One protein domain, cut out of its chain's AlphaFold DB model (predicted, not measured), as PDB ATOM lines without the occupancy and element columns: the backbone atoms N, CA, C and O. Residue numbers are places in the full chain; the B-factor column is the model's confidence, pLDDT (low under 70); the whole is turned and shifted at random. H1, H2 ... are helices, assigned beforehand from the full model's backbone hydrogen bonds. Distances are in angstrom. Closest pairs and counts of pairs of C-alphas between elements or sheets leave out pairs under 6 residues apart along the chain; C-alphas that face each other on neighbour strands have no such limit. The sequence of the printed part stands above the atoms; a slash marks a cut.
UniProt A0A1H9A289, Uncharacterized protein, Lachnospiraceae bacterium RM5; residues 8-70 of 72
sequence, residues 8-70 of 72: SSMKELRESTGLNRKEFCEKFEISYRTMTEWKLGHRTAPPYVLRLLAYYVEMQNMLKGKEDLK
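AT A GLANCE: This is residues 8 to 70 of the 72 residues of an uncharacterized protein of Lachnospiraceae bacterium RM5 (UniProt A0A1H9A289). Three short helices, H1, H2 and H3, stand as a loose triangle that makes a small head, and one long helix, H4, starts beside H1, runs the same way as H1 and carries on past the head as an arm. The arm, residues 62 to 70, of which 62 to 68 belong to H4, sticks out free and gives the domain its length. The printed part has 63 residues with four named helices, in the order H1, H2, H3, H4, and no named strand; its class is all helix. The whole is only just loose, close to compact, with a radius of gyration of the C-alphas of 12.9 A and spans of 45 by 22 by 19 A.

IN THESE COORDINATES: H1 is residues 8 to 16, 12.3 A from first to last C-alpha, and begins with C-alpha 8 at (244.442, 209.723, 143.743). H2 is residues 21 to 27 and measures 10.0 A. H3 is residues 32 to 40 and measures 12.3 A. H4 is residues 49 to 68, 29.0 A long, from C-alpha 49 at (236.498, 206.819, 154.902) to C-alpha 68 at (258.945, 190.377, 162.919).

HOW THE PARTS SIT: H1 is close to H2 but not clearly touching it; the closest C-alphas, of Arg 14 and Phe 24, are 6.9 A apart, and the two lines are about perpendicular at 76 degrees. H2 and H3 touch only at the corner by their link, and only just, with 3 pairs of C-alphas within 8 A; the closest C-alphas, of Cys 25 and Tyr 32, are 6.1 A apart. They run opposite ways at a steep tilt of 56 degrees. H3 is close to H1 but not clearly touching it, with the closest C-alphas, of Met 10 and Lys 39, 8.0 A apart, at a steep tilt of 47 degrees, opposite ways. H4 touches H1 with residues 50 to 54 alone; the closest C-alphas, of Met 10 and Leu 50, are 6.7 A apart. H1 and H4 run the same way at a shallow tilt of 20 degrees. H4 is apart from H2 and from H3. In H1, H2, H3 and H4 every O i to N i+4 pair is within hydrogen-bond range.

THE WHOLE: The two C-alphas farthest apart, of His 42 and Lys 70, are 45.7 A apart. Without residues 62 to 70 the body has 54 residues, spans 31 by 22 by 19 A and has a radius of gyration of 10.5 A. The printed part has no cut. The links H1 to H2 and H2 to H3 are tight, with 4 residues each, and the link H3 to H4, with 8 residues, is short. The mean pLDDT of the printed part is 89.5, and residues 66 to 70 are under 70.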
ATOM      1  N   SER A   8     243.000 209.970 143.717       91.94
ATOM      2  CA  SER A   8     244.442 209.723 143.743       91.94
ATOM      3  C   SER A   8     244.862 209.131 145.084       91.94
ATOM      4  O   SER A   8     245.504 208.083 145.107       91.94
ATOM      5  N   SER A   9     244.409 209.711 146.198       93.00
ATOM      6  CA  SER A   9     244.717 209.193 147.536       93.00
ATOM      7  C   SER A   9     244.157 207.787 147.774       93.00
ATOM      8  O   SER A   9     244.852 206.932 148.315       93.00
ATOM      9  N   MET A  10     242.929 207.506 147.331       92.88
ATOM     10  CA  MET A  10     242.331 206.169 147.434       92.88
ATOM     11  C   MET A  10     243.077 205.142 146.570       92.88
ATOM     12  O   MET A  10     243.224 203.982 146.958       92.88
ATOM     13  N   LYS A  11     243.553 205.547 145.384       92.12
ATOM     14  CA  LYS A  11     244.353 204.679 144.514       92.12
ATOM     15  C   LYS A  11     245.686 204.321 145.175       92.12
ATOM     16  O   LYS A  11     245.990 203.133 145.250       92.12
ATOM     17  N   GLU A  12     246.414 205.323 145.664       93.56
ATOM     18  CA  GLU A  12     247.700 205.151 146.351       93.56
ATOM     19  C   GLU A  12     247.555 204.279 147.603       93.56
ATOM     20  O   GLU A  12     248.310 203.327 147.774       93.56
ATOM     21  N   LEU A  13     246.532 204.533 148.426       93.88
ATOM     22  CA  LEU A  13     246.262 203.746 149.629       93.88
ATOM     23  C   LEU A  13     245.981 202.274 149.310       93.88
ATOM     24  O   LEU A  13     246.470 201.378 149.989       93.88
ATOM     25  N   ARG A  14     245.197 201.996 148.263       93.44
ATOM     26  CA  ARG A  14     244.960 200.615 147.827       93.44
ATOM     27  C   ARG A  14     246.264 199.959 147.374       93.44
ATOM     28  O   ARG A  14     246.515 198.812 147.726       93.44
ATOM     29  N   GLU A  15     247.075 200.667 146.597       93.31
ATOM     30  CA  GLU A  15     248.351 200.154 146.086       93.31
ATOM     31  C   GLU A  15     249.352 199.884 147.213       93.31
ATOM     32  O   GLU A  15     250.019 198.852 147.179       93.31
ATOM     33  N   SER A  16     249.368 200.705 148.267       92.44
ATOM     34  CA  SER A  16     250.225 200.475 149.436       92.44
ATOM     35  C   SER A  16     249.833 199.242 150.253       92.44
ATOM     36  O   SER A  16     250.653 198.738 151.013       92.44
ATOM     37  N   THR A  17     248.601 198.734 150.122       91.44
ATOM     38  CA  THR A  17     248.203 197.473 150.777       91.44
ATOM     39  C   THR A  17     248.742 196.224 150.082       91.44
ATOM     40  O   THR A  17     248.673 195.142 150.661       91.44
ATOM     41  N   GLY A  18     249.214 196.341 148.834       92.44
ATOM     42  CA  GLY A  18     249.582 195.198 147.992       92.44
ATOM     43  C   GLY A  18     248.398 194.344 147.520       92.44
ATOM     44  O   GLY A  18     248.602 193.369 146.805       92.44
ATOM     45  N   LEU A  19     247.161 194.707 147.880       93.06
ATOM     46  CA  LEU A  19     245.962 193.960 147.513       93.06
ATOM     47  C   LEU A  19     245.497 194.314 146.102       93.06
ATOM     48  O   LEU A  19     245.446 195.488 145.687       93.06
ATOM     49  N   ASN A  20     245.056 193.297 145.368       93.31
ATOM     50  CA  ASN A  20     244.331 193.544 144.136       93.31
ATOM     51  C   ASN A  20     242.967 194.200 144.449       93.31
ATOM     52  O   ASN A  20     242.516 194.295 145.592       93.31
ATOM     53  N   ARG A  21     242.288 194.725 143.425       92.12
ATOM     54  CA  ARG A  21     241.045 195.484 143.635       92.12
ATOM     55  C   ARG A  21     239.943 194.650 144.301       92.12
ATOM     56  O   ARG A  21     239.163 195.228 145.055       92.12
ATOM     57  N   LYS A  22     239.887 193.346 144.022       94.00
ATOM     58  CA  LYS A  22     238.882 192.436 144.575       94.00
ATOM     59  C   LYS A  22     239.131 192.198 146.049       94.00
ATOM     60  O   LYS A  22     238.253 192.491 146.850       94.00
ATOM     61  N   GLU A  23     240.351 191.810 146.385       94.50
ATOM     62  CA  GLU A  23     240.779 191.577 147.763       94.50
ATOM     63  C   GLU A  23     240.606 192.824 148.629       94.50
ATOM     64  O   GLU A  23     240.154 192.731 149.761       94.50
ATOM     65  N   PHE A  24     240.911 194.010 148.095       94.31
ATOM     66  CA  PHE A  24     240.692 195.261 148.822       94.31
ATOM     67  C   PHE A  24     239.203 195.499 149.116       94.31
ATOM     68  O   PHE A  24     238.839 195.874 150.227       94.31
ATOM     69  N   CYS A  25     238.335 195.288 148.124       95.19
ATOM     70  CA  CYS A  25     236.889 195.444 148.291       95.19
ATOM     71  C   CYS A  25     236.329 194.440 149.308       95.19
ATOM     72  O   CYS A  25     235.544 194.825 150.167       95.19
ATOM     73  N   GLU A  26     236.767 193.182 149.242       95.31
ATOM     74  CA  GLU A  26     236.372 192.130 150.185       95.31
ATOM     75  C   GLU A  26     236.875 192.432 151.600       95.31
ATOM     76  O   GLU A  26     236.091 192.415 152.543       95.31
ATOM     77  N   LYS A  27     238.153 192.803 151.749       93.19
ATOM     78  CA  LYS A  27     238.778 193.077 153.050       93.19
ATOM     79  C   LYS A  27     238.123 194.228 153.808       93.19
ATOM     80  O   LYS A  27     238.015 194.169 155.026       93.19
ATOM     81  N   PHE A  28     237.750 195.290 153.100       93.38
ATOM     82  CA  PHE A  28     237.148 196.480 153.702       93.38
ATOM     83  C   PHE A  28     235.620 196.495 153.599       93.38
ATOM     84  O   PHE A  28     235.009 197.515 153.910       93.38
ATOM     85  N   GLU A  29     235.018 195.397 153.131       94.69
ATOM     86  CA  GLU A  29     233.570 195.252 152.941       94.69
ATOM     87  C   GLU A  29     232.958 196.376 152.083       94.69
ATOM     88  O   GLU A  29     231.814 196.804 152.252       94.69
ATOM     89  N   ILE A  30     233.728 196.865 151.107       94.31
ATOM     90  CA  ILE A  30     233.285 197.883 150.158       94.31
ATOM     91  C   ILE A  30     232.851 197.181 148.880       94.31
ATOM     92  O   ILE A  30     233.649 196.529 148.215       94.31
ATOM     93  N   SER A  31     231.599 197.377 148.465       95.56
ATOM     94  CA  SER A  31     231.144 196.807 147.195       95.56
ATOM     95  C   SER A  31     231.985 197.316 146.012       95.56
ATOM     96  O   SER A  31     232.349 198.495 145.930       95.56
ATOM     97  N   TYR A  32     232.225 196.442 145.032       94.56
ATOM     98  CA  TYR A  32     232.948 196.788 143.802       94.56
ATOM     99  C   TYR A  32     232.352 198.004 143.084       94.56
ATOM    100  O   TYR A  32     233.077 198.834 142.523       94.56
ATOM    101  N   ARG A  33     231.018 198.115 143.117       95.00
ATOM    102  CA  ARG A  33     230.277 199.233 142.539       95.00
ATOM    103  C   ARG A  33     230.592 200.524 143.283       95.00
ATOM    104  O   ARG A  33     231.009 201.480 142.643       95.00
ATOM    105  N   THR A  34     230.497 200.526 144.612       95.25
ATOM    106  CA  THR A  34     230.839 201.685 145.454       95.25
ATOM    107  C   THR A  34     232.261 202.174 145.175       95.25
ATOM    108  O   THR A  34     232.463 203.352 144.893       95.25
ATOM    109  N   MET A  35     233.234 201.259 145.147       93.88
ATOM    110  CA  MET A  35     234.628 201.588 144.834       93.88
ATOM    111  C   MET A  35     234.798 202.165 143.417       93.88
ATOM    112  O   MET A  35     235.682 202.984 143.168       93.88
ATOM    113  N   THR A  36     233.977 201.727 142.461       93.12
ATOM    114  CA  THR A  36     233.986 202.249 141.086       93.12
ATOM    115  C   THR A  36     233.393 203.649 141.008       93.12
ATOM    116  O   THR A  36     234.048 204.529 140.461       93.12
ATOM    117  N   GLU A  37     232.233 203.886 141.617       94.88
ATOM    118  CA  GLU A  37     231.594 205.209 141.656       94.88
ATOM    119  C   GLU A  37     232.489 206.258 142.331       94.88
ATOM    120  O   GLU A  37     232.594 207.389 141.858       94.88
ATOM    121  N   TRP A  38     233.188 205.870 143.400       93.25
ATOM    122  CA  TRP A  38     234.179 206.711 144.074       93.25
ATOM    123  C   TRP A  38     235.366 207.059 143.176       93.25
ATOM    124  O   TRP A  38     235.779 208.216 143.109       93.25
ATOM    125  N   LYS A  39     235.904 206.074 142.446       87.38
ATOM    126  CA  LYS A  39     237.000 206.288 141.491       87.38
ATOM    127  C   LYS A  39     236.596 207.155 140.302       87.38
ATOM    128  O   LYS A  39     237.414 207.943 139.843       87.38
ATOM    129  N   LEU A  40     235.367 207.004 139.812       90.56
ATOM    130  CA  LEU A  40     234.824 207.805 138.714       90.56
ATOM    131  C   LEU A  40     234.383 209.206 139.167       90.56
ATOM    132  O   LEU A  40     234.114 210.059 138.332       90.56
ATOM    133  N   GLY A  41     234.313 209.460 140.479       88.50
ATOM    134  CA  GLY A  41     233.854 210.737 141.030       88.50
ATOM    135  C   GLY A  41     232.339 210.941 140.958       88.50
ATOM    136  O   GLY A  41     231.861 212.019 141.288       88.50
ATOM    137  N   HIS A  42     231.574 209.917 140.575       90.62
ATOM    138  CA  HIS A  42     230.108 209.961 140.547       90.62
ATOM    139  C   HIS A  42     229.495 210.022 141.952       90.62
ATOM    140  O   HIS A  42     228.380 210.508 142.134       90.62
ATOM    141  N   ARG A  43     230.214 209.511 142.961       89.25
ATOM    142  CA  ARG A  43     229.829 209.604 144.372       89.25
ATOM    143  C   ARG A  43     231.005 210.053 145.219       89.25
ATOM    144  O   ARG A  43     232.093 209.490 145.124       89.25
ATOM    145  N   THR A  44     230.749 210.993 146.119       87.12
ATOM    146  CA  THR A  44     231.699 211.384 147.160       87.12
ATOM    147  C   THR A  44     231.656 210.351 148.280       87.12
ATOM    148  O   THR A  44     230.592 210.070 148.837       87.12
ATOM    149  N   ALA A  45     232.801 209.756 148.602       90.06
ATOM    150  CA  ALA A  45     232.900 208.936 149.800       90.06
ATOM    151  C   ALA A  45     232.702 209.813 151.045       90.06
ATOM    152  O   ALA A  45     233.091 210.984 151.031       90.06
ATOM    153  N   PRO A  46     232.149 209.270 152.140       92.75
ATOM    154  CA  PRO A  46     232.088 210.007 153.391       92.75
ATOM    155  C   PRO A  46     233.484 210.527 153.799       92.75
ATOM    156  O   PRO A  46     234.462 209.780 153.668       92.75
ATOM    157  N   PRO A  47     233.610 211.760 154.333       86.00
ATOM    158  CA  PRO A  47     234.912 212.403 154.582       86.00
ATOM    159  C   PRO A  47     235.867 211.620 155.495       86.00
ATOM    160  O   PRO A  47     237.075 211.842 155.498       86.00
ATOM    161  N   TYR A  48     235.334 210.710 156.310       92.12
ATOM    162  CA  TYR A  48     236.115 209.889 157.230       92.12
ATOM    163  C   TYR A  48     236.668 208.603 156.600       92.12
ATOM    164  O   TYR A  48     237.602 208.039 157.158       92.12
ATOM    165  N   VAL A  49     236.144 208.138 155.458       94.00
ATOM    166  CA  VAL A  49     236.498 206.819 154.902       94.00
ATOM    167  C   VAL A  49     237.981 206.728 154.566       94.00
ATOM    168  O   VAL A  49     238.638 205.772 154.963       94.00
ATOM    169  N   LEU A  50     238.531 207.739 153.889       92.25
ATOM    170  CA  LEU A  50     239.950 207.735 153.530       92.25
ATOM    171  C   LEU A  50     240.848 207.714 154.776       92.25
ATOM    172  O   LEU A  50     241.809 206.954 154.815       92.25
ATOM    173  N   ARG A  51     240.501 208.495 155.811       93.75
ATOM    174  CA  ARG A  51     241.231 208.505 157.091       93.75
ATOM    175  C   ARG A  51     241.152 207.161 157.807       93.75
ATOM    176  O   ARG A  51     242.165 206.693 158.310       93.75
ATOM    177  N   LEU A  52     239.973 206.541 157.835       94.69
ATOM    178  CA  LEU A  52     239.769 205.249 158.488       94.69
ATOM    179  C   LEU A  52     240.580 204.142 157.809       94.69
ATOM    180  O   LEU A  52     241.258 203.372 158.484       94.69
ATOM    181  N   LEU A  53     240.539 204.082 156.476       94.44
ATOM    182  CA  LEU A  53     241.308 203.102 155.713       94.44
ATOM    183  C   LEU A  53     242.817 203.330 155.878       94.44
ATOM    184  O   LEU A  53     243.552 202.367 156.068       94.44
ATOM    185  N   ALA A  54     243.274 204.588 155.857       93.69
ATOM    186  CA  ALA A  54     244.677 204.929 156.093       93.69
ATOM    187  C   ALA A  54     245.152 204.463 157.474       93.69
ATOM    188  O   ALA A  54     246.152 203.754 157.566       93.69
ATOM    189  N   TYR A  55     244.383 204.772 158.521       94.44
ATOM    190  CA  TYR A  55     244.657 204.314 159.882       94.44
ATOM    191  C   TYR A  55     244.717 202.786 159.974       94.44
ATOM    192  O   TYR A  55     245.631 202.231 160.577       94.44
ATOM    193  N   TYR A  56     243.771 202.086 159.342       91.81
ATOM    194  CA  TYR A  56     243.763 200.625 159.346       91.81
ATOM    195  C   TYR A  56     245.030 200.048 158.700       91.81
ATOM    196  O   TYR A  56     245.638 199.129 159.246       91.81
ATOM    197  N   VAL A  57     245.446 200.586 157.550       91.12
ATOM    198  CA  VAL A  57     246.662 200.143 156.850       91.12
ATOM    199  C   VAL A  57     247.913 200.406 157.688       91.12
ATOM    200  O   VAL A  57     248.760 199.524 157.809       91.12
ATOM    201  N   GLU A  58     248.009 201.577 158.312       92.31
ATOM    202  CA  GLU A  58     249.117 201.927 159.203       92.31
ATOM    203  C   GLU A  58     249.199 200.981 160.410       92.31
ATOM    204  O   GLU A  58     250.256 200.408 160.679       92.31
ATOM    205  N   MET A  59     248.070 200.723 161.075       90.81
ATOM    206  CA  MET A  59     248.004 199.794 162.205       90.81
ATOM    207  C   MET A  59     248.400 198.369 161.815       90.81
ATOM    208  O   MET A  59     249.105 197.699 162.565       90.81
ATOM    209  N   GLN A  60     247.985 197.898 160.638       87.62
ATOM    210  CA  GLN A  60     248.390 196.582 160.136       87.62
ATOM    211  C   GLN A  60     249.903 196.499 159.909       87.62
ATOM    212  O   GLN A  60     250.510 195.486 160.249       87.62
ATOM    213  N   ASN A  61     250.520 197.559 159.386       87.12
ATOM    214  CA  ASN A  61     251.970 197.607 159.198       87.12
ATOM    215  C   ASN A  61     252.717 197.630 160.541       87.12
ATOM    216  O   ASN A  61     253.714 196.929 160.695       87.12
ATOM    217  N   MET A  62     252.213 198.377 161.531       88.81
ATOM    218  CA  MET A  62     252.784 198.398 162.884       88.81
ATOM    219  C   MET A  62     252.688 197.041 163.589       88.81
ATOM    220  O   MET A  62     253.581 196.688 164.356       88.81
ATOM    221  N   LEU A  63     251.599 196.298 163.372       86.44
ATOM    222  CA  LEU A  63     251.426 194.963 163.942       86.44
ATOM    223  C   LEU A  63     252.378 193.953 163.300       86.44
ATOM    224  O   LEU A  63     253.062 193.256 164.040       86.44
ATOM    225  N   LYS A  64     252.503 193.954 161.966       79.88
ATOM    226  CA  LYS A  64     253.474 193.106 161.255       79.88
ATOM    227  C   LYS A  64     254.904 193.348 161.735       79.88
ATOM    228  O   LYS A  64     255.564 192.419 162.170       79.88
ATOM    229  N   GLY A  65     255.326 194.614 161.803       75.62
ATOM    230  CA  GLY A  65     256.667 194.949 162.289       75.62
ATOM    231  C   GLY A  65     256.926 194.565 163.753       75.62
ATOM    232  O   GLY A  65     258.075 194.426 164.149       75.62
ATOM    233  N   LYS A  66     255.883 194.381 164.579       69.38
ATOM    234  CA  LYS A  66     256.016 193.857 165.952       69.38
ATOM    235  C   LYS A  66     256.073 192.332 166.019       69.38
ATOM    236  O   LYS A  66     256.563 191.816 167.019       69.38
ATOM    237  N   GLU A  67     255.519 191.633 165.035       62.56
ATOM    238  CA  GLU A  67     255.647 190.179 164.906       62.56
ATOM    239  C   GLU A  67     257.055 189.825 164.422       62.56
ATOM    240  O   GLU A  67     257.707 189.005 165.057       62.56
ATOM    241  N   ASP A  68     257.579 190.561 163.435       59.97
ATOM    242  CA  ASP A  68     258.945 190.377 162.919       59.97
ATOM    243  C   ASP A  68     260.034 190.581 164.003       59.97
ATOM    244  O   ASP A  68     261.087 189.960 163.951       59.97
ATOM    245  N   LEU A  69     259.772 191.414 165.023       60.53
ATOM    246  CA  LEU A  69     260.674 191.664 166.166       60.53
ATOM    247  C   LEU A  69     260.593 190.612 167.288       60.53
ATOM    248  O   LEU A  69     261.355 190.699 168.248       60.53
ATOM    249  N   LYS A  70     259.625 189.688 167.249       57.88
ATOM    250  CA  LYS A  70     259.487 188.617 168.257       57.88
ATOM    251  C   LYS A  70     260.170 187.314 167.847       57.88
ATOM    252  O   LYS A  70     260.341 186.453 168.706       57.88
TER     253      LYS A  70